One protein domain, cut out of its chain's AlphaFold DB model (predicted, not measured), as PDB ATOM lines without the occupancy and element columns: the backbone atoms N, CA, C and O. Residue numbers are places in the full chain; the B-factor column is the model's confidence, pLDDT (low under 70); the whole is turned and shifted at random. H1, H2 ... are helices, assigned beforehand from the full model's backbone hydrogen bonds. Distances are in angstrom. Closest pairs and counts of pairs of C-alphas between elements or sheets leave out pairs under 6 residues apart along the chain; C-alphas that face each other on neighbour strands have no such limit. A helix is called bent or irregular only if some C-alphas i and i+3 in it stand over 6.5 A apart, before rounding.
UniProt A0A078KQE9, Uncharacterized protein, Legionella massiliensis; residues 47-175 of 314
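This is residues 47 to 175 of the 314 residues of an uncharacterized protein of Legionella massiliensis (UniProt A0A078KQE9). The model is a long helical hairpin, H4 and H5, with H1 and H2 following one another along H5 and apart from H4. At the hairpin's open end, H6 turns off steeply from H4, with the short H3 beside the first part of H6, and the whole has the outline of a rod. The printed part has 129 residues with six named helices, H1 to H6 in chain order, no named strand, and the class all helix. It is loose, with a radius of gyration of the C-alphas of 19.8 A and spans of 66 by 25 by 17 A.

H1 covers residues 49 to 55 and begins with C-alpha 49 at (-22.478, -35.103, -3.473). H2 covers residues 58 to 70 and is 18.7 A long from first to last C-alpha. H3 covers residues 77 to 84. H4, residues 86 to 117, measures 46.7 A and ends with C-alpha 117 at (-14.777, -16.141, -9.750). It has a kink of 28 degrees near residue 110 and is irregular, with C-alphas 110 and 113 7.0 A apart. H5, residues 121 to 151, measures 44.0 A. H6, residues 153 to 171, measures 24.8 A and ends with C-alpha 171 at (-47.005, -71.968, -11.027). It has a kink of 33 degrees near residue 160; it is neither bent nor irregular, but only just: C-alphas 158 and 161 are 6.4 A apart.

H5 is the hub, touching H1, H2 and H4. H4 and H5 form a helical hairpin, running opposite ways at a shallow tilt of 14 degrees; their closest C-alphas, of Gly 90 and Gly 146, are 3.8 A apart. H1 touches H5 along residues 126 to 138 of H5 alone, the same way at a shallow tilt of 7 degrees; the closest C-alphas, of Phe 53 and Gly 134, are 4.0 A apart. H2 touches H5 with residues 58 to 63 alone, the same way at a shallow tilt of 25 degrees; the closest C-alphas, of Pro 59 and Gly 141, are 5.0 A apart. H1 and H2 are both apart from H4. H3 touches residues 156 to 161 of H6 alone, opposite ways at a shallow tilt of 23 degrees; the closest C-alphas, of Asp 83 and Asn 156, are 7.4 A apart. H4 and H6 are close but not clearly touching, at a steep tilt of 64 degrees; their closest C-alphas, of Pro 87 and Thr 153, are 6.2 A apart. In H1, H2, H3 and H5 every O i to N i+4 pair is within hydrogen-bond range; in H4 25 of 28 are, and in H6 13 of 15.

The two C-alphas farthest apart, of Tyr 117 and Ile 170, are 66.8 A apart. The printed part has no cut and no long link. The mean pLDDT of the printed part is 81.2; residues 47 to 50, 52, 75 to 76, 118 to 120 and 173 to 175 are under 70.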
ATOM      1  N   SER A  47     -29.110 -32.356  -2.852       47.09
ATOM      2  CA  SER A  47     -28.268 -31.301  -2.274       47.09
ATOM      3  C   SER A  47     -26.849 -31.786  -1.929       47.09
ATOM      4  O   SER A  47     -25.911 -30.993  -2.014       47.09
ATOM      5  N   ARG A  48     -26.653 -33.085  -1.650       56.34
ATOM      6  CA  ARG A  48     -25.345 -33.685  -1.309       56.34
ATOM      7  C   ARG A  48     -24.661 -34.366  -2.503       56.34
ATOM      8  O   ARG A  48     -25.312 -34.846  -3.427       56.34
ATOM      9  N   SER A  49     -23.330 -34.435  -2.471       59.66
ATOM     10  CA  SER A  49     -22.478 -35.103  -3.473       59.66
ATOM     11  C   SER A  49     -22.702 -36.621  -3.536       59.66
ATOM     12  O   SER A  49     -22.739 -37.198  -4.623       59.66
ATOM     13  N   LEU A  50     -22.905 -37.255  -2.379       68.00
ATOM     14  CA  LEU A  50     -23.050 -38.707  -2.249       68.00
ATOM     15  C   LEU A  50     -24.301 -39.268  -2.970       68.00
ATOM     16  O   LEU A  50     -24.149 -40.222  -3.729       68.00
ATOM     17  N   PRO A  51     -25.507 -38.676  -2.855       70.00
ATOM     18  CA  PRO A  51     -26.677 -39.090  -3.637       70.00
ATOM     19  C   PRO A  51     -26.500 -39.036  -5.160       70.00
ATOM     20  O   PRO A  51     -27.059 -39.880  -5.855       70.00
ATOM     21  N   TYR A  52     -25.721 -38.089  -5.704       67.50
ATOM     22  CA  TYR A  52     -25.427 -38.060  -7.145       67.50
ATOM     23  C   TYR A  52     -24.496 -39.196  -7.559       67.50
ATOM     24  O   TYR A  52     -24.733 -39.842  -8.578       67.50
ATOM     25  N   PHE A  53     -23.465 -39.453  -6.756       71.38
ATOM     26  CA  PHE A  53     -22.540 -40.553  -6.990       71.38
ATOM     27  C   PHE A  53     -23.255 -41.911  -6.906       71.38
ATOM     28  O   PHE A  53     -23.168 -42.718  -7.827       71.38
ATOM     29  N   LEU A  54     -24.053 -42.122  -5.854       73.25
ATOM     30  CA  LEU A  54     -24.881 -43.320  -5.686       73.25
ATOM     31  C   LEU A  54     -25.973 -43.428  -6.757       73.25
ATOM     32  O   LEU A  54     -26.287 -44.528  -7.208       73.25
ATOM     33  N   GLY A  55     -26.519 -42.300  -7.219       72.81
ATOM     34  CA  GLY A  55     -27.416 -42.250  -8.373       72.81
ATOM     35  C   GLY A  55     -26.766 -42.815  -9.639       72.81
ATOM     36  O   GLY A  55     -27.426 -43.534 -10.386       72.81
ATOM     37  N   GLY A  56     -25.460 -42.592  -9.823       74.38
ATOM     38  CA  GLY A  56     -24.663 -43.191 -10.896       74.38
ATOM     39  C   GLY A  56     -24.534 -44.717 -10.820       74.38
ATOM     40  O   GLY A  56     -24.258 -45.356 -11.831       74.38
ATOM     41  N   LEU A  57     -24.806 -45.329  -9.660       80.88
ATOM     42  CA  LEU A  57     -24.834 -46.789  -9.502       80.88
ATOM     43  C   LEU A  57     -26.186 -47.418  -9.876       80.88
ATOM     44  O   LEU A  57     -26.297 -48.642  -9.996       80.88
ATOM     45  N   HIS A  58     -27.224 -46.606 -10.088       81.62
ATOM     46  CA  HIS A  58     -28.568 -47.083 -10.406       81.62
ATOM     47  C   HIS A  58     -28.629 -48.034 -11.622       81.62
ATOM     48  O   HIS A  58     -29.359 -49.031 -11.550       81.62
ATOM     49  N   PRO A  59     -27.869 -47.825 -12.717       80.81
ATOM     50  CA  PRO A  59     -27.851 -48.770 -13.831       80.81
ATOM     51  C   PRO A  59     -27.387 -50.175 -13.431       80.81
ATOM     52  O   PRO A  59     -27.979 -51.151 -13.887       80.81
ATOM     53  N   PHE A  60     -26.408 -50.299 -12.529       79.44
ATOM     54  CA  PHE A  60     -25.910 -51.594 -12.050       79.44
ATOM     55  C   PHE A  60     -26.951 -52.328 -11.201       79.44
ATOM     56  O   PHE A  60     -27.188 -53.524 -11.389       79.44
ATOM     57  N   ILE A  61     -27.653 -51.600 -10.327       81.25
ATOM     58  CA  ILE A  61     -28.786 -52.147  -9.561       81.25
ATOM     59  C   ILE A  61     -29.871 -52.650 -10.522       81.25
ATOM     60  O   ILE A  61     -30.471 -53.708 -10.314       81.25
ATOM     61  N   ALA A  62     -30.107 -51.918 -11.609       80.31
ATOM     62  CA  ALA A  62     -31.089 -52.298 -12.605       80.31
ATOM     63  C   ALA A  62     -30.661 -53.522 -13.440       80.31
ATOM     64  O   ALA A  62     -31.521 -54.341 -13.751       80.31
ATOM     65  N   ILE A  63     -29.366 -53.710 -13.726       81.00
ATOM     66  CA  ILE A  63     -28.835 -54.951 -14.326       81.00
ATOM     67  C   ILE A  63     -29.111 -56.143 -13.403       81.00
ATOM     68  O   ILE A  63     -29.681 -57.143 -13.838       81.00
ATOM     69  N   LYS A  64     -28.789 -56.023 -12.106       84.44
ATOM     70  CA  LYS A  64     -29.090 -57.068 -11.113       84.44
ATOM     71  C   LYS A  64     -30.583 -57.408 -11.103       84.44
ATOM     72  O   LYS A  64     -30.961 -58.578 -11.079       84.44
ATOM     73  N   LYS A  65     -31.443 -56.390 -11.162       82.69
ATOM     74  CA  LYS A  65     -32.895 -56.576 -11.247       82.69
ATOM     75  C   LYS A  65     -33.321 -57.280 -12.536       82.69
ATOM     76  O   LYS A  65     -34.192 -58.143 -12.473       82.69
ATOM     77  N   ASP A  66     -32.717 -56.945 -13.674       78.38
ATOM     78  CA  ASP A  66     -33.012 -57.567 -14.969       78.38
ATOM     79  C   ASP A  66     -32.671 -59.077 -14.951       78.38
ATOM     80  O   ASP A  66     -33.430 -59.875 -15.513       78.38
ATOM     81  N   ILE A  67     -31.606 -59.472 -14.234       81.81
ATOM     82  CA  ILE A  67     -31.226 -60.876 -13.980       81.81
ATOM     83  C   ILE A  67     -32.248 -61.565 -13.069       81.81
ATOM     84  O   ILE A  67     -32.789 -62.602 -13.439       81.81
ATOM     85  N   ILE A  68     -32.560 -60.989 -11.903       83.12
ATOM     86  CA  ILE A  68     -33.515 -61.581 -10.947       83.12
ATOM     87  C   ILE A  68     -34.892 -61.757 -11.588       83.12
ATOM     88  O   ILE A  68     -35.565 -62.767 -11.388       83.12
ATOM     89  N   ASP A  69     -35.326 -60.773 -12.373       76.88
ATOM     90  CA  ASP A  69     -36.608 -60.847 -13.047       76.88
ATOM     91  C   ASP A  69     -36.656 -62.031 -14.023       76.88
ATOM     92  O   ASP A  69     -37.745 -62.551 -14.249       76.88
ATOM     93  N   THR A  70     -35.542 -62.474 -14.621       73.75
ATOM     94  CA  THR A  70     -35.494 -63.625 -15.552       73.75
ATOM     95  C   THR A  70     -36.173 -64.866 -14.990       73.75
ATOM     96  O   THR A  70     -36.925 -65.506 -15.715       73.75
ATOM     97  N   PHE A  71     -36.021 -65.123 -13.693       78.94
ATOM     98  CA  PHE A  71     -36.541 -66.318 -13.027       78.94
ATOM     99  C   PHE A  71     -37.978 -66.175 -12.495       78.94
ATOM    100  O   PHE A  71     -38.484 -67.072 -11.824       78.94
ATOM    101  N   LYS A  72     -38.657 -65.052 -12.764       77.31
ATOM    102  CA  LYS A  72     -40.039 -64.817 -12.315       77.31
ATOM    103  C   LYS A  72     -41.064 -65.213 -13.387       77.31
ATOM    104  O   LYS A  72     -40.813 -64.950 -14.564       77.31
ATOM    105  N   PRO A  73     -42.238 -65.752 -13.000       76.62
ATOM    106  CA  PRO A  73     -43.321 -66.050 -13.938       76.62
ATOM    107  C   PRO A  73     -43.862 -64.787 -14.624       76.62
ATOM    108  O   PRO A  73     -43.762 -63.669 -14.100       76.62
ATOM    109  N   TYR A  74     -44.488 -64.972 -15.786       74.56
ATOM    110  CA  TYR A  74     -45.254 -63.943 -16.473       74.56
ATOM    111  C   TYR A  74     -46.508 -63.600 -15.671       74.56
ATOM    112  O   TYR A  74     -47.460 -64.366 -15.601       74.56
ATOM    113  N   LYS A  75     -46.516 -62.401 -15.083       65.94
ATOM    114  CA  LYS A  75     -47.679 -61.894 -14.336       65.94
ATOM    115  C   LYS A  75     -48.751 -61.261 -15.231       65.94
ATOM    116  O   LYS A  75     -49.868 -61.052 -14.789       65.94
ATOM    117  N   ALA A  76     -48.383 -60.868 -16.452       63.50
ATOM    118  CA  ALA A  76     -49.246 -60.166 -17.402       63.50
ATOM    119  C   ALA A  76     -48.597 -60.103 -18.793       63.50
ATOM    120  O   ALA A  76     -47.367 -60.085 -18.902       63.50
ATOM    121  N   ASN A  77     -49.413 -59.889 -19.833       70.31
ATOM    122  CA  ASN A  77     -48.972 -59.596 -21.210       70.31
ATOM    123  C   ASN A  77     -47.988 -58.414 -21.294       70.31
ATOM    124  O   ASN A  77     -47.180 -58.322 -22.218       70.31
ATOM    125  N   PHE A  78     -48.005 -57.520 -20.297       71.94
ATOM    126  CA  PHE A  78     -47.014 -56.457 -20.150       71.94
ATOM    127  C   PHE A  78     -45.576 -56.990 -20.112       71.94
ATOM    128  O   PHE A  78     -44.696 -56.376 -20.703       71.94
ATOM    129  N   HIS A  79     -45.321 -58.119 -19.449       74.06
ATOM    130  CA  HIS A  79     -43.977 -58.684 -19.339       74.06
ATOM    131  C   HIS A  79     -43.474 -59.256 -20.668       74.06
ATOM    132  O   HIS A  79     -42.299 -59.089 -20.972       74.06
ATOM    133  N   ILE A  80     -44.366 -59.818 -21.489       78.06
ATOM    134  CA  ILE A  80     -44.042 -60.270 -22.849       78.06
ATOM    135  C   ILE A  80     -43.638 -59.065 -23.706       78.06
ATOM    136  O   ILE A  80     -42.548 -59.039 -24.269       78.06
ATOM    137  N   LYS A  81     -44.457 -58.001 -23.717       82.00
ATOM    138  CA  LYS A  81     -44.118 -56.743 -24.412       82.00
ATOM    139  C   LYS A  81     -42.811 -56.142 -23.892       82.00
ATOM    140  O   LYS A  81     -42.011 -55.619 -24.659       82.00
ATOM    141  N   ARG A  82     -42.583 -56.212 -22.578       81.75
ATOM    142  CA  ARG A  82     -41.367 -55.710 -21.927       81.75
ATOM    143  C   ARG A  82     -40.117 -56.423 -22.436       81.75
ATOM    144  O   ARG A  82     -39.122 -55.744 -22.676       81.75
ATOM    145  N   ASP A  83     -40.184 -57.742 -22.567       81.25
ATOM    146  CA  ASP A  83     -39.074 -58.567 -23.037       81.25
ATOM    147  C   ASP A  83     -38.873 -58.406 -24.563       81.25
ATOM    148  O   ASP A  83     -37.737 -58.297 -25.008       81.25
ATOM    149  N   LEU A  84     -39.944 -58.247 -25.359       86.38
ATOM    150  CA  LEU A  84     -39.850 -57.940 -26.802       86.38
ATOM    151  C   LEU A  84     -39.218 -56.568 -27.096       86.38
ATOM    152  O   LEU A  84     -38.511 -56.404 -28.084       86.38
ATOM    153  N   ILE A  85     -39.458 -55.573 -26.238       88.31
ATOM    154  CA  ILE A  85     -38.914 -54.208 -26.380       88.31
ATOM    155  C   ILE A  85     -37.494 -54.107 -25.781       88.31
ATOM    156  O   ILE A  85     -36.858 -53.052 -25.826       88.31
ATOM    157  N   GLN A  86     -36.949 -55.190 -25.218       87.19
ATOM    158  CA  GLN A  86     -35.610 -55.204 -24.631       87.19
ATOM    159  C   GLN A  86     -34.481 -54.717 -25.562       87.19
ATOM    160  O   GLN A  86     -33.698 -53.895 -25.082       87.19
ATOM    161  N   PRO A  87     -34.383 -55.113 -26.849       88.12
ATOM    162  CA  PRO A  87     -33.336 -54.593 -27.737       88.12
ATOM    163  C   PRO A  87     -33.439 -53.076 -27.928       88.12
ATOM    164  O   PRO A  87     -32.438 -52.370 -27.839       88.12
ATOM    165  N   ILE A  88     -34.661 -52.555 -28.085       90.75
ATOM    166  CA  ILE A  88     -34.919 -51.114 -28.231       90.75
ATOM    167  C   ILE A  88     -34.484 -50.364 -26.965       90.75
ATOM    168  O   ILE A  88     -33.853 -49.313 -27.044       90.75
ATOM    169  N   ARG A  89     -34.761 -50.920 -25.777       86.94
ATOM    170  CA  ARG A  89     -34.272 -50.356 -24.505       86.94
ATOM    171  C   ARG A  89     -32.759 -50.429 -24.386       86.94
ATOM    172  O   ARG A  89     -32.170 -49.501 -23.841       86.94
ATOM    173  N   GLY A  90     -32.150 -51.495 -24.898       87.38
ATOM    174  CA  GLY A  90     -30.703 -51.640 -24.953       87.38
ATOM    175  C   GLY A  90     -30.063 -50.497 -25.736       87.38
ATOM    176  O   GLY A  90     -29.183 -49.812 -25.218       87.38
ATOM    177  N   ILE A  91     -30.594 -50.210 -26.928       90.56
ATOM    178  CA  ILE A  91     -30.169 -49.084 -27.772       90.56
ATOM    179  C   ILE A  91     -30.419 -47.741 -27.072       90.56
ATOM    180  O   ILE A  91     -29.525 -46.901 -27.011       90.56
ATOM    181  N   ALA A  92     -31.600 -47.538 -26.482       91.31
ATOM    182  CA  ALA A  92     -31.905 -46.304 -25.758       91.31
ATOM    183  C   ALA A  92     -30.945 -46.067 -24.575       91.31
ATOM    184  O   ALA A  92     -30.512 -44.938 -24.343       91.31
ATOM    185  N   ASN A  93     -30.571 -47.126 -23.849       88.88
ATOM    186  CA  ASN A  93     -29.603 -47.053 -22.756       88.88
ATOM    187  C   ASN A  93     -28.181 -46.768 -23.262       88.88
ATOM    188  O   ASN A  93     -27.483 -45.973 -22.637       88.88
ATOM    189  N   LEU A  94     -27.774 -47.332 -24.406       91.69
ATOM    190  CA  LEU A  94     -26.512 -46.974 -25.062       91.69
ATOM    191  C   LEU A  94     -26.465 -45.481 -25.403       91.69
ATOM    192  O   LEU A  94     -25.534 -44.796 -24.989       91.69
ATOM    193  N   ILE A  95     -27.493 -44.964 -26.086       92.75
ATOM    194  CA  ILE A  95     -27.583 -43.545 -26.465       92.75
ATOM    195  C   ILE A  95     -27.549 -42.660 -25.217       92.75
ATOM    196  O   ILE A  95     -26.769 -41.709 -25.150       92.75
ATOM    197  N   LYS A  96     -28.349 -42.996 -24.194       89.62
ATOM    198  CA  LYS A  96     -28.348 -42.279 -22.914       89.62
ATOM    199  C   LYS A  96     -26.953 -42.272 -22.289       89.62
ATOM    200  O   LYS A  96     -26.518 -41.235 -21.793       89.62
ATOM    201  N   GLY A  97     -26.271 -43.413 -22.303       87.44
ATOM    202  CA  GLY A  97     -24.948 -43.571 -21.720       87.44
ATOM    203  C   GLY A  97     -23.877 -42.740 -22.429       87.44
ATOM    204  O   GLY A  97     -23.151 -42.000 -21.767       87.44
ATOM    205  N   VAL A  98     -23.852 -42.770 -23.767       92.06
ATOM    206  CA  VAL A  98     -22.970 -41.919 -24.589       92.06
ATOM    207  C   VAL A  98     -23.243 -40.440 -24.324       92.06
ATOM    208  O   VAL A  98     -22.312 -39.671 -24.095       92.06
ATOM    209  N   PHE A  99     -24.517 -40.041 -24.269       92.06
ATOM    210  CA  PHE A  99     -24.883 -38.662 -23.965       92.06
ATOM    211  C   PHE A  99     -24.360 -38.218 -22.593       92.06
ATOM    212  O   PHE A  99     -23.818 -37.124 -22.479       92.06
ATOM    213  N   HIS A 100     -24.455 -39.061 -21.560       87.12
ATOM    214  CA  HIS A 100     -23.933 -38.733 -20.228       87.12
ATOM    215  C   HIS A 100     -22.401 -38.649 -20.204       87.12
ATOM    216  O   HIS A 100     -21.865 -37.752 -19.554       87.12
ATOM    217  N   LEU A 101     -21.704 -39.517 -20.946       90.38
ATOM    218  CA  LEU A 101     -20.244 -39.466 -21.075       90.38
ATOM    219  C   LEU A 101     -19.743 -38.189 -21.750       90.38
ATOM    220  O   LEU A 101     -18.656 -37.733 -21.423       90.38
ATOM    221  N   ILE A 102     -20.519 -37.601 -22.663       90.06
ATOM    222  CA  ILE A 102     -20.160 -36.341 -23.329       90.06
ATOM    223  C   ILE A 102     -20.616 -35.143 -22.488       90.06
ATOM    224  O   ILE A 102     -19.851 -34.209 -22.240       90.06
ATOM    225  N   ALA A 103     -21.863 -35.162 -22.013       86.56
ATOM    226  CA  ALA A 103     -22.475 -34.035 -21.321       86.56
ATOM    227  C   ALA A 103     -21.852 -33.779 -19.944       86.56
ATOM    228  O   ALA A 103     -21.629 -32.621 -19.599       86.56
ATOM    229  N   ALA A 104     -21.543 -34.817 -19.156       85.81
ATOM    230  CA  ALA A 104     -21.022 -34.623 -17.803       85.81
ATOM    231  C   ALA A 104     -19.643 -33.922 -17.787       85.81
ATOM    232  O   ALA A 104     -19.522 -32.917 -17.079       85.81
ATOM    233  N   PRO A 105     -18.641 -34.334 -18.595       88.19
ATOM    234  CA  PRO A 105     -17.382 -33.596 -18.734       88.19
ATOM    235  C   PRO A 105     -17.568 -32.200 -19.323       88.19
ATOM    236  O   PRO A 105     -16.989 -31.244 -18.815       88.19
ATOM    237  N   THR A 106     -18.420 -32.051 -20.341       86.38
ATOM    238  CA  THR A 106     -18.662 -30.749 -20.986       86.38
ATOM    239  C   THR A 106     -19.247 -29.736 -20.000       86.38
ATOM    240  O   THR A 106     -18.743 -28.622 -19.870       86.38
ATOM    241  N   ILE A 107     -20.272 -30.134 -19.239       85.25
ATOM    242  CA  ILE A 107     -20.889 -29.292 -18.206       85.25
ATOM    243  C   ILE A 107     -19.884 -28.984 -17.092       85.25
ATOM    244  O   ILE A 107     -19.875 -27.866 -16.579       85.25
ATOM    245  N   PHE A 108     -19.040 -29.944 -16.708       88.62
ATOM    246  CA  PHE A 108     -17.986 -29.704 -15.726       88.62
ATOM    247  C   PHE A 108     -17.012 -28.619 -16.209       88.62
ATOM    248  O   PHE A 108     -16.819 -27.635 -15.497       88.62
ATOM    249  N   LEU A 109     -16.490 -28.737 -17.435       87.50
ATOM    250  CA  LEU A 109     -15.552 -27.779 -18.031       87.50
ATOM    251  C   LEU A 109     -16.148 -26.367 -18.149       87.50
ATOM    252  O   LEU A 109     -15.504 -25.399 -17.751       87.50
ATOM    253  N   ILE A 110     -17.399 -26.247 -18.607       86.06
ATOM    254  CA  ILE A 110     -18.105 -24.955 -18.724       86.06
ATOM    255  C   ILE A 110     -18.264 -24.265 -17.358       86.06
ATOM    256  O   ILE A 110     -18.290 -23.039 -17.278       86.06
ATOM    257  N   ASN A 111     -18.356 -25.030 -16.267       81.38
ATOM    258  CA  ASN A 111     -18.529 -24.475 -14.924       81.38
ATOM    259  C   ASN A 111     -17.210 -24.105 -14.221       81.38
ATOM    260  O   ASN A 111     -17.262 -23.400 -13.212       81.38
ATOM    261  N   ILE A 112     -16.040 -24.503 -14.743       81.12
ATOM    262  CA  ILE A 112     -14.732 -24.186 -14.134       81.12
ATOM    263  C   ILE A 112     -14.536 -22.674 -13.926       81.12
ATOM    264  O   ILE A 112     -14.242 -22.288 -12.790       81.12
ATOM    265  N   PRO A 113     -14.758 -21.791 -14.925       80.62
ATOM    266  CA  PRO A 113     -14.586 -20.351 -14.733       80.62
ATOM    267  C   PRO A 113     -15.473 -19.820 -13.604       80.62
ATOM    268  O   PRO A 113     -15.015 -19.080 -12.737       80.62
ATOM    269  N   ARG A 114     -16.731 -20.275 -13.539       76.31
ATOM    270  CA  ARG A 114     -17.693 -19.870 -12.505       76.31
ATOM    271  C   ARG A 114     -17.233 -20.239 -11.091       76.31
ATOM    272  O   ARG A 114     -17.558 -19.525 -10.147       76.31
ATOM    273  N   HIS A 115     -16.497 -21.338 -10.931       76.12
ATOM    274  CA  HIS A 115     -15.951 -21.742  -9.635       76.12
ATOM    275  C   HIS A 115     -14.799 -20.848  -9.179       76.12
ATOM    276  O   HIS A 115     -14.683 -20.590  -7.983       76.12
ATOM    277  N   ILE A 116     -13.992 -20.350 -10.119       74.69
ATOM    278  CA  ILE A 116     -12.838 -19.487  -9.844       74.69
ATOM    279  C   ILE A 116     -13.295 -18.089  -9.393       74.69
ATOM    280  O   ILE A 116     -12.778 -17.565  -8.413       74.69
ATOM    281  N   TYR A 117     -14.319 -17.513 -10.034       72.56
ATOM    282  CA  TYR A 117     -14.777 -16.141  -9.750       72.56
ATOM    283  C   TYR A 117     -15.528 -15.947  -8.417       72.56
ATOM    284  O   TYR A 117     -15.674 -14.819  -7.962       72.56
ATOM    285  N   MET A 118     -16.038 -17.011  -7.789       65.38
ATOM    286  CA  MET A 118     -17.014 -16.904  -6.688       65.38
ATOM    287  C   MET A 118     -16.418 -16.977  -5.272       65.38
ATOM    288  O   MET A 118     -17.178 -16.952  -4.310       65.38
ATOM    289  N   GLY A 119     -15.101 -17.141  -5.094       65.44
ATOM    290  CA  GLY A 119     -14.460 -17.216  -3.764       65.44
ATOM    291  C   GLY A 119     -14.811 -18.454  -2.911       65.44
ATOM    292  O   GLY A 119     -14.116 -18.755  -1.948       65.44
ATOM    293  N   VAL A 120     -15.833 -19.236  -3.287       66.94
ATOM    294  CA  VAL A 120     -16.253 -20.502  -2.648       66.94
ATOM    295  C   VAL A 120     -15.770 -21.714  -3.463       66.94
ATOM    296  O   VAL A 120     -16.518 -22.658  -3.741       66.94
ATOM    297  N   PHE A 121     -14.510 -21.666  -3.902       72.50
ATOM    298  CA  PHE A 121     -13.941 -22.608  -4.872       72.50
ATOM    299  C   PHE A 121     -14.039 -24.064  -4.396       72.50
ATOM    300  O   PHE A 121     -14.597 -24.900  -5.100       72.50
ATOM    301  N   SER A 122     -13.591 -24.364  -3.173       72.88
ATOM    302  CA  SER A 122     -13.495 -25.745  -2.672       72.88
ATOM    303  C   SER A 122     -14.852 -26.470  -2.606       72.88
ATOM    304  O   SER A 122     -14.984 -27.595  -3.100       72.88
ATOM    305  N   TYR A 123     -15.899 -25.814  -2.088       74.38
ATOM    306  CA  TYR A 123     -17.226 -26.429  -1.956       74.38
ATOM    307  C   TYR A 123     -17.909 -26.634  -3.318       74.38
ATOM    308  O   TYR A 123     -18.425 -27.717  -3.613       74.38
ATOM    309  N   MET A 124     -17.885 -25.614  -4.182       75.44
ATOM    310  CA  MET A 124     -18.516 -25.692  -5.502       75.44
ATOM    311  C   MET A 124     -17.769 -26.651  -6.440       75.44
ATOM    312  O   MET A 124     -18.411 -27.401  -7.177       75.44
ATOM    313  N   PHE A 125     -16.435 -26.685  -6.366       79.94
ATOM    314  CA  PHE A 125     -15.603 -27.604  -7.137       79.94
ATOM    315  C   PHE A 125     -15.846 -29.060  -6.727       79.94
ATOM    316  O   PHE A 125     -16.114 -29.897  -7.588       79.94
ATOM    317  N   THR A 126     -15.875 -29.357  -5.422       80.62
ATOM    318  CA  THR A 126     -16.173 -30.709  -4.906       80.62
ATOM    319  C   THR A 126     -17.544 -31.205  -5.370       80.62
ATOM    320  O   THR A 126     -17.696 -32.352  -5.794       80.62
ATOM    321  N   ARG A 127     -18.562 -30.332  -5.353       77.94
ATOM    322  CA  ARG A 127     -19.907 -30.675  -5.835       77.94
ATOM    323  C   ARG A 127     -19.934 -30.936  -7.343       77.94
ATOM    324  O   ARG A 127     -20.602 -31.872  -7.782       77.94
ATOM    325  N   SER A 128     -19.226 -30.133  -8.133       81.50
ATOM    326  CA  SER A 128     -19.115 -30.327  -9.581       81.50
ATOM    327  C   SER A 128     -18.340 -31.593  -9.937       81.50
ATOM    328  O   SER A 128     -18.756 -32.314 -10.841       81.50
ATOM    329  N   LEU A 129     -17.293 -31.928  -9.182       85.50
ATOM    330  CA  LEU A 129     -16.539 -33.167  -9.348       85.50
ATOM    331  C   LEU A 129     -17.392 -34.397  -9.009       85.50
ATOM    332  O   LEU A 129     -17.396 -35.374  -9.752       85.50
ATOM    333  N   ALA A 130     -18.189 -34.336  -7.940       81.88
ATOM    334  CA  ALA A 130     -19.126 -35.406  -7.602       81.88
ATOM    335  C   ALA A 130     -20.214 -35.597  -8.673       81.88
ATOM    336  O   ALA A 130     -20.595 -36.727  -8.975       81.88
ATOM    337  N   ARG A 131     -20.699 -34.506  -9.281       81.44
ATOM    338  CA  ARG A 131     -21.637 -34.560 -10.415       81.44
ATOM    339  C   ARG A 131     -20.993 -35.133 -11.670       81.44
ATOM    340  O   ARG A 131     -21.645 -35.911 -12.358       81.44
ATOM    341  N   LEU A 132     -19.735 -34.784 -11.944       87.38
ATOM    342  CA  LEU A 132     -18.954 -35.381 -13.023       87.38
ATOM    343  C   LEU A 132     -18.814 -36.889 -12.801       87.38
ATOM    344  O   LEU A 132     -19.206 -37.663 -13.665       87.38
ATOM    345  N   GLY A 133     -18.336 -37.303 -11.624       85.31
ATOM    346  CA  GLY A 133     -18.168 -38.711 -11.270       85.31
ATOM    347  C   GLY A 133     -19.479 -39.492 -11.346       85.31
ATOM    348  O   GLY A 133     -19.541 -40.523 -12.007       85.31
ATOM    349  N   GLY A 134     -20.558 -38.970 -10.754       84.44
ATOM    350  CA  GLY A 134     -21.886 -39.583 -10.837       84.44
ATOM    351  C   GLY A 134     -22.432 -39.650 -12.268       84.44
ATOM    352  O   GLY A 134     -22.997 -40.669 -12.654       84.44
ATOM    353  N   GLY A 135     -22.230 -38.604 -13.073       84.12
ATOM    354  CA  GLY A 135     -22.656 -38.559 -14.474       84.12
ATOM    355  C   GLY A 135     -21.882 -39.530 -15.366       84.12
ATOM    356  O   GLY A 135     -22.488 -40.223 -16.179       84.12
ATOM    357  N   VAL A 136     -20.566 -39.641 -15.173       89.81
ATOM    358  CA  VAL A 136     -19.718 -40.617 -15.874       89.81
ATOM    359  C   VAL A 136     -20.095 -42.041 -15.471       89.81
ATOM    360  O   VAL A 136     -20.247 -42.891 -16.345       89.81
ATOM    361  N   LEU A 137     -20.321 -42.303 -14.179       88.75
ATOM    362  CA  LEU A 137     -20.767 -43.613 -13.703       88.75
ATOM    363  C   LEU A 137     -22.163 -43.984 -14.219       88.75
ATOM    364  O   LEU A 137     -22.340 -45.115 -14.670       88.75
ATOM    365  N   ASP A 138     -23.125 -43.051 -14.235       86.00
ATOM    366  CA  ASP A 138     -24.433 -43.293 -14.869       86.00
ATOM    367  C   ASP A 138     -24.250 -43.560 -16.372       86.00
ATOM    368  O   ASP A 138     -24.872 -44.462 -16.932       86.00
ATOM    369  N   GLY A 139     -23.354 -42.819 -17.032       88.31
ATOM    370  CA  GLY A 139     -23.000 -43.010 -18.437       88.31
ATOM    371  C   GLY A 139     -22.492 -44.420 -18.732       88.31
ATOM    372  O   GLY A 139     -23.105 -45.152 -19.512       88.31
ATOM    373  N   LEU A 140     -21.423 -44.831 -18.049       91.56
ATOM    374  CA  LEU A 140     -20.832 -46.166 -18.162       91.56
ATOM    375  C   LEU A 140     -21.833 -47.262 -17.788       91.56
ATOM    376  O   LEU A 140     -21.978 -48.243 -18.514       91.56
ATOM    377  N   GLY A 141     -22.572 -47.079 -16.693       91.00
ATOM    378  CA  GLY A 141     -23.575 -48.031 -16.240       91.00
ATOM    379  C   GLY A 141     -24.694 -48.237 -17.262       91.00
ATOM    380  O   GLY A 141     -25.108 -49.373 -17.503       91.00
ATOM    381  N   ASN A 142     -25.171 -47.168 -17.908       90.31
ATOM    382  CA  ASN A 142     -26.177 -47.271 -18.966       90.31
ATOM    383  C   ASN A 142     -25.612 -47.915 -20.241       90.31
ATOM    384  O   ASN A 142     -26.332 -48.689 -20.868       90.31
ATOM    385  N   ILE A 143     -24.337 -47.687 -20.586       93.00
ATOM    386  CA  ILE A 143     -23.683 -48.390 -21.703       93.00
ATOM    387  C   ILE A 143     -23.600 -49.886 -21.418       93.00
ATOM    388  O   ILE A 143     -24.087 -50.683 -22.215       93.00
ATOM    389  N   ILE A 144     -23.051 -50.276 -20.264       91.88
ATOM    390  CA  ILE A 144     -22.922 -51.683 -19.859       91.88
ATOM    391  C   ILE A 144     -24.298 -52.350 -19.839       91.88
ATOM    392  O   ILE A 144     -24.476 -53.446 -20.374       91.88
ATOM    393  N   ARG A 145     -25.309 -51.669 -19.287       89.62
ATOM    394  CA  ARG A 145     -26.684 -52.165 -19.295       89.62
ATOM    395  C   ARG A 145     -27.224 -52.310 -20.716       89.62
ATOM    396  O   ARG A 145     -27.811 -53.345 -21.022       89.62
ATOM    397  N   GLY A 146     -27.022 -51.313 -21.571       88.94
ATOM    398  CA  GLY A 146     -27.451 -51.333 -22.966       88.94
ATOM    399  C   GLY A 146     -26.836 -52.494 -23.747       88.94
ATOM    400  O   GLY A 146     -27.566 -53.283 -24.346       88.94
ATOM    401  N   LEU A 147     -25.516 -52.666 -23.632       91.69
ATOM    402  CA  LEU A 147     -24.774 -53.791 -24.205       91.69
ATOM    403  C   LEU A 147     -25.286 -55.127 -23.679       91.69
ATOM    404  O   LEU A 147     -25.574 -56.014 -24.474       91.69
ATOM    405  N   SER A 148     -25.471 -55.265 -22.362       87.75
ATOM    406  CA  SER A 148     -26.003 -56.502 -21.783       87.75
ATOM    407  C   SER A 148     -27.400 -56.822 -22.328       87.75
ATOM    408  O   SER A 148     -27.684 -57.960 -22.682       87.75
ATOM    409  N   GLN A 149     -28.275 -55.825 -22.483       87.88
ATOM    410  CA  GLN A 149     -29.620 -56.036 -23.010       87.88
ATOM    411  C   GLN A 149     -29.595 -56.484 -24.474       87.88
ATOM    412  O   GLN A 149     -30.355 -57.385 -24.821       87.88
ATOM    413  N   ILE A 150     -28.714 -55.917 -25.301       89.81
ATOM    414  CA  ILE A 150     -28.546 -56.310 -26.709       89.81
ATOM    415  C   ILE A 150     -27.914 -57.703 -26.808       89.81
ATOM    416  O   ILE A 150     -28.488 -58.582 -27.445       89.81
ATOM    417  N   ALA A 151     -26.798 -57.941 -26.114       86.75
ATOM    418  CA  ALA A 151     -26.081 -59.217 -26.128       86.75
ATOM    419  C   ALA A 151     -26.948 -60.378 -25.619       86.75
ATOM    420  O   ALA A 151     -26.940 -61.465 -26.192       86.75
ATOM    421  N   PHE A 152     -27.762 -60.139 -24.588       86.31
ATOM    422  CA  PHE A 152     -28.699 -61.136 -24.071       86.31
ATOM    423  C   PHE A 152     -30.042 -61.155 -24.806       86.31
ATOM    424  O   PHE A 152     -30.885 -61.965 -24.445       86.31
ATOM    425  N   THR A 153     -30.292 -60.320 -25.820       87.06
ATOM    426  CA  THR A 153     -31.550 -60.369 -26.593       87.06
ATOM    427  C   THR A 153     -31.807 -61.742 -27.227       87.06
ATOM    428  O   THR A 153     -32.884 -62.284 -26.970       87.06
ATOM    429  N   PRO A 154     -30.873 -62.360 -27.984       84.31
ATOM    430  CA  PRO A 154     -31.114 -63.684 -28.564       84.31
ATOM    431  C   PRO A 154     -31.363 -64.739 -27.481       84.31
ATOM    432  O   PRO A 154     -32.318 -65.506 -27.569       84.31
ATOM    433  N   LEU A 155     -30.581 -64.707 -26.397       84.88
ATOM    434  CA  LEU A 155     -30.772 -65.587 -25.245       84.88
ATOM    435  C   LEU A 155     -32.138 -65.368 -24.571       84.88
ATOM    436  O   LEU A 155     -32.793 -66.315 -24.138       84.88
ATOM    437  N   ASN A 156     -32.594 -64.119 -24.484       82.25
ATOM    438  CA  ASN A 156     -33.847 -63.786 -23.823       82.25
ATOM    439  C   ASN A 156     -35.062 -64.210 -24.652       82.25
ATOM    440  O   ASN A 156     -36.035 -64.708 -24.090       82.25
ATOM    441  N   LEU A 157     -35.004 -64.059 -25.973       83.31
ATOM    442  CA  LEU A 157     -36.075 -64.511 -26.856       83.31
ATOM    443  C   LEU A 157     -36.138 -66.042 -26.920       83.31
ATOM    444  O   LEU A 157     -37.227 -66.602 -26.840       83.31
ATOM    445  N   LEU A 158     -34.987 -66.716 -27.002       85.12
ATOM    446  CA  LEU A 158     -34.933 -68.165 -27.207       85.12
ATOM    447  C   LEU A 158     -35.039 -68.986 -25.919       85.12
ATOM    448  O   LEU A 158     -35.603 -70.071 -25.947       85.12
ATOM    449  N   ILE A 159     -34.512 -68.499 -24.791       83.94
ATOM    450  CA  ILE A 159     -34.449 -69.276 -23.540       83.94
ATOM    451  C   ILE A 159     -35.343 -68.670 -22.465       83.94
ATOM    452  O   ILE A 159     -36.170 -69.365 -21.879       83.94
ATOM    453  N   LYS A 160     -35.221 -67.365 -22.203       83.88
ATOM    454  CA  LYS A 160     -35.970 -66.721 -21.110       83.88
ATOM    455  C   LYS A 160     -37.470 -66.696 -21.366       83.88
ATOM    456  O   LYS A 160     -38.225 -66.938 -20.426       83.88
ATOM    457  N   MET A 161     -37.912 -66.407 -22.592       84.31
ATOM    458  CA  MET A 161     -39.345 -66.390 -22.889       84.31
ATOM    459  C   MET A 161     -39.989 -67.773 -22.712       84.31
ATOM    460  O   MET A 161     -40.970 -67.839 -21.965       84.31
ATOM    461  N   PRO A 162     -39.446 -68.873 -23.281       84.81
ATOM    462  CA  PRO A 162     -39.971 -70.212 -23.018       84.81
ATOM    463  C   PRO A 162     -39.863 -70.616 -21.550       84.81
ATOM    464  O   PRO A 162     -40.844 -71.092 -20.988       84.81
ATOM    465  N   LEU A 163     -38.728 -70.353 -20.890       83.69
ATOM    466  CA  LEU A 163     -38.530 -70.694 -19.477       83.69
ATOM    467  C   LEU A 163     -39.566 -70.008 -18.580       83.69
ATOM    468  O   LEU A 163     -40.192 -70.656 -17.746       83.69
ATOM    469  N   ARG A 164     -39.807 -68.705 -18.772       81.62
ATOM    470  CA  ARG A 164     -40.874 -68.001 -18.051       81.62
ATOM    471  C   ARG A 164     -42.253 -68.540 -18.406       81.62
ATOM    472  O   ARG A 164     -43.094 -68.618 -17.515       81.62
ATOM    473  N   GLY A 165     -42.490 -68.911 -19.665       81.50
ATOM    474  CA  GLY A 165     -43.721 -69.569 -20.102       81.50
ATOM    475  C   GLY A 165     -43.979 -70.860 -19.324       81.50
ATOM    476  O   GLY A 165     -45.036 -70.995 -18.715       81.50
ATOM    477  N   ILE A 166     -42.975 -71.736 -19.237       85.00
ATOM    478  CA  ILE A 166     -43.022 -72.997 -18.482       85.00
ATOM    479  C   ILE A 166     -43.252 -72.732 -16.990       85.00
ATOM    480  O   ILE A 166     -44.144 -73.325 -16.392       85.00
ATOM    481  N   ILE A 167     -42.510 -71.798 -16.382       83.06
ATOM    482  CA  ILE A 167     -42.700 -71.445 -14.965       83.06
ATOM    483  C   ILE A 167     -44.121 -70.924 -14.720       83.06
ATOM    484  O   ILE A 167     -44.716 -71.246 -13.698       83.06
ATOM    485  N   THR A 168     -44.673 -70.131 -15.642       80.19
ATOM    486  CA  THR A 168     -46.045 -69.602 -15.539       80.19
ATOM    487  C   THR A 168     -47.086 -70.696 -15.726       80.19
ATOM    488  O   THR A 168     -48.110 -70.674 -15.056       80.19
ATOM    489  N   TYR A 169     -46.825 -71.664 -16.602       83.38
ATOM    490  CA  TYR A 169     -47.687 -72.824 -16.788       83.38
ATOM    491  C   TYR A 169     -47.735 -73.692 -15.521       83.38
ATOM    492  O   TYR A 169     -48.816 -74.060 -15.078       83.38
ATOM    493  N   ILE A 170     -46.581 -73.936 -14.885       85.38
ATOM    494  CA  ILE A 170     -46.485 -74.750 -13.661       85.38
ATOM    495  C   ILE A 170     -47.035 -74.007 -12.436       85.38
ATOM    496  O   ILE A 170     -47.788 -74.576 -11.654       85.38
ATOM    497  N   LYS A 171     -46.638 -72.744 -12.228       79.06
ATOM    498  CA  LYS A 171     -47.005 -71.968 -11.027       79.06
ATOM    499  C   LYS A 171     -48.342 -71.234 -11.150       79.06
ATOM    500  O   LYS A 171     -48.782 -70.629 -10.177       79.06
ATOM    501  N   GLY A 172     -48.963 -71.256 -12.326       70.75
ATOM    502  CA  GLY A 172     -50.119 -70.429 -12.647       70.75
ATOM    503  C   GLY A 172     -49.765 -68.950 -12.836       70.75
ATOM    504  O   GLY A 172     -48.651 -68.486 -12.560       70.75
ATOM    505  N   GLN A 173     -50.738 -68.180 -13.324       65.94
ATOM    506  CA  GLN A 173     -50.637 -66.724 -13.340       65.94
ATOM    507  C   GLN A 173     -50.913 -66.210 -11.923       65.94
ATOM    508  O   GLN A 173     -52.029 -66.393 -11.436       65.94
ATOM    509  N   PRO A 174     -49.944 -65.568 -11.245       63.16
ATOM    510  CA  PRO A 174     -50.209 -65.015  -9.928       63.16
ATOM    511  C   PRO A 174     -51.245 -63.905 -10.082       63.16
ATOM    512  O   PRO A 174     -50.998 -62.917 -10.786       63.16
ATOM    513  N   THR A 175     -52.399 -64.060  -9.440       63.28
ATOM    514  CA  THR A 175     -53.462 -63.056  -9.504       63.28
ATOM    515  C   THR A 175     -52.965 -61.739  -8.899       63.28
ATOM    516  O   THR A 175     -52.045 -61.699  -8.071       63.28
TER     517      THR A 175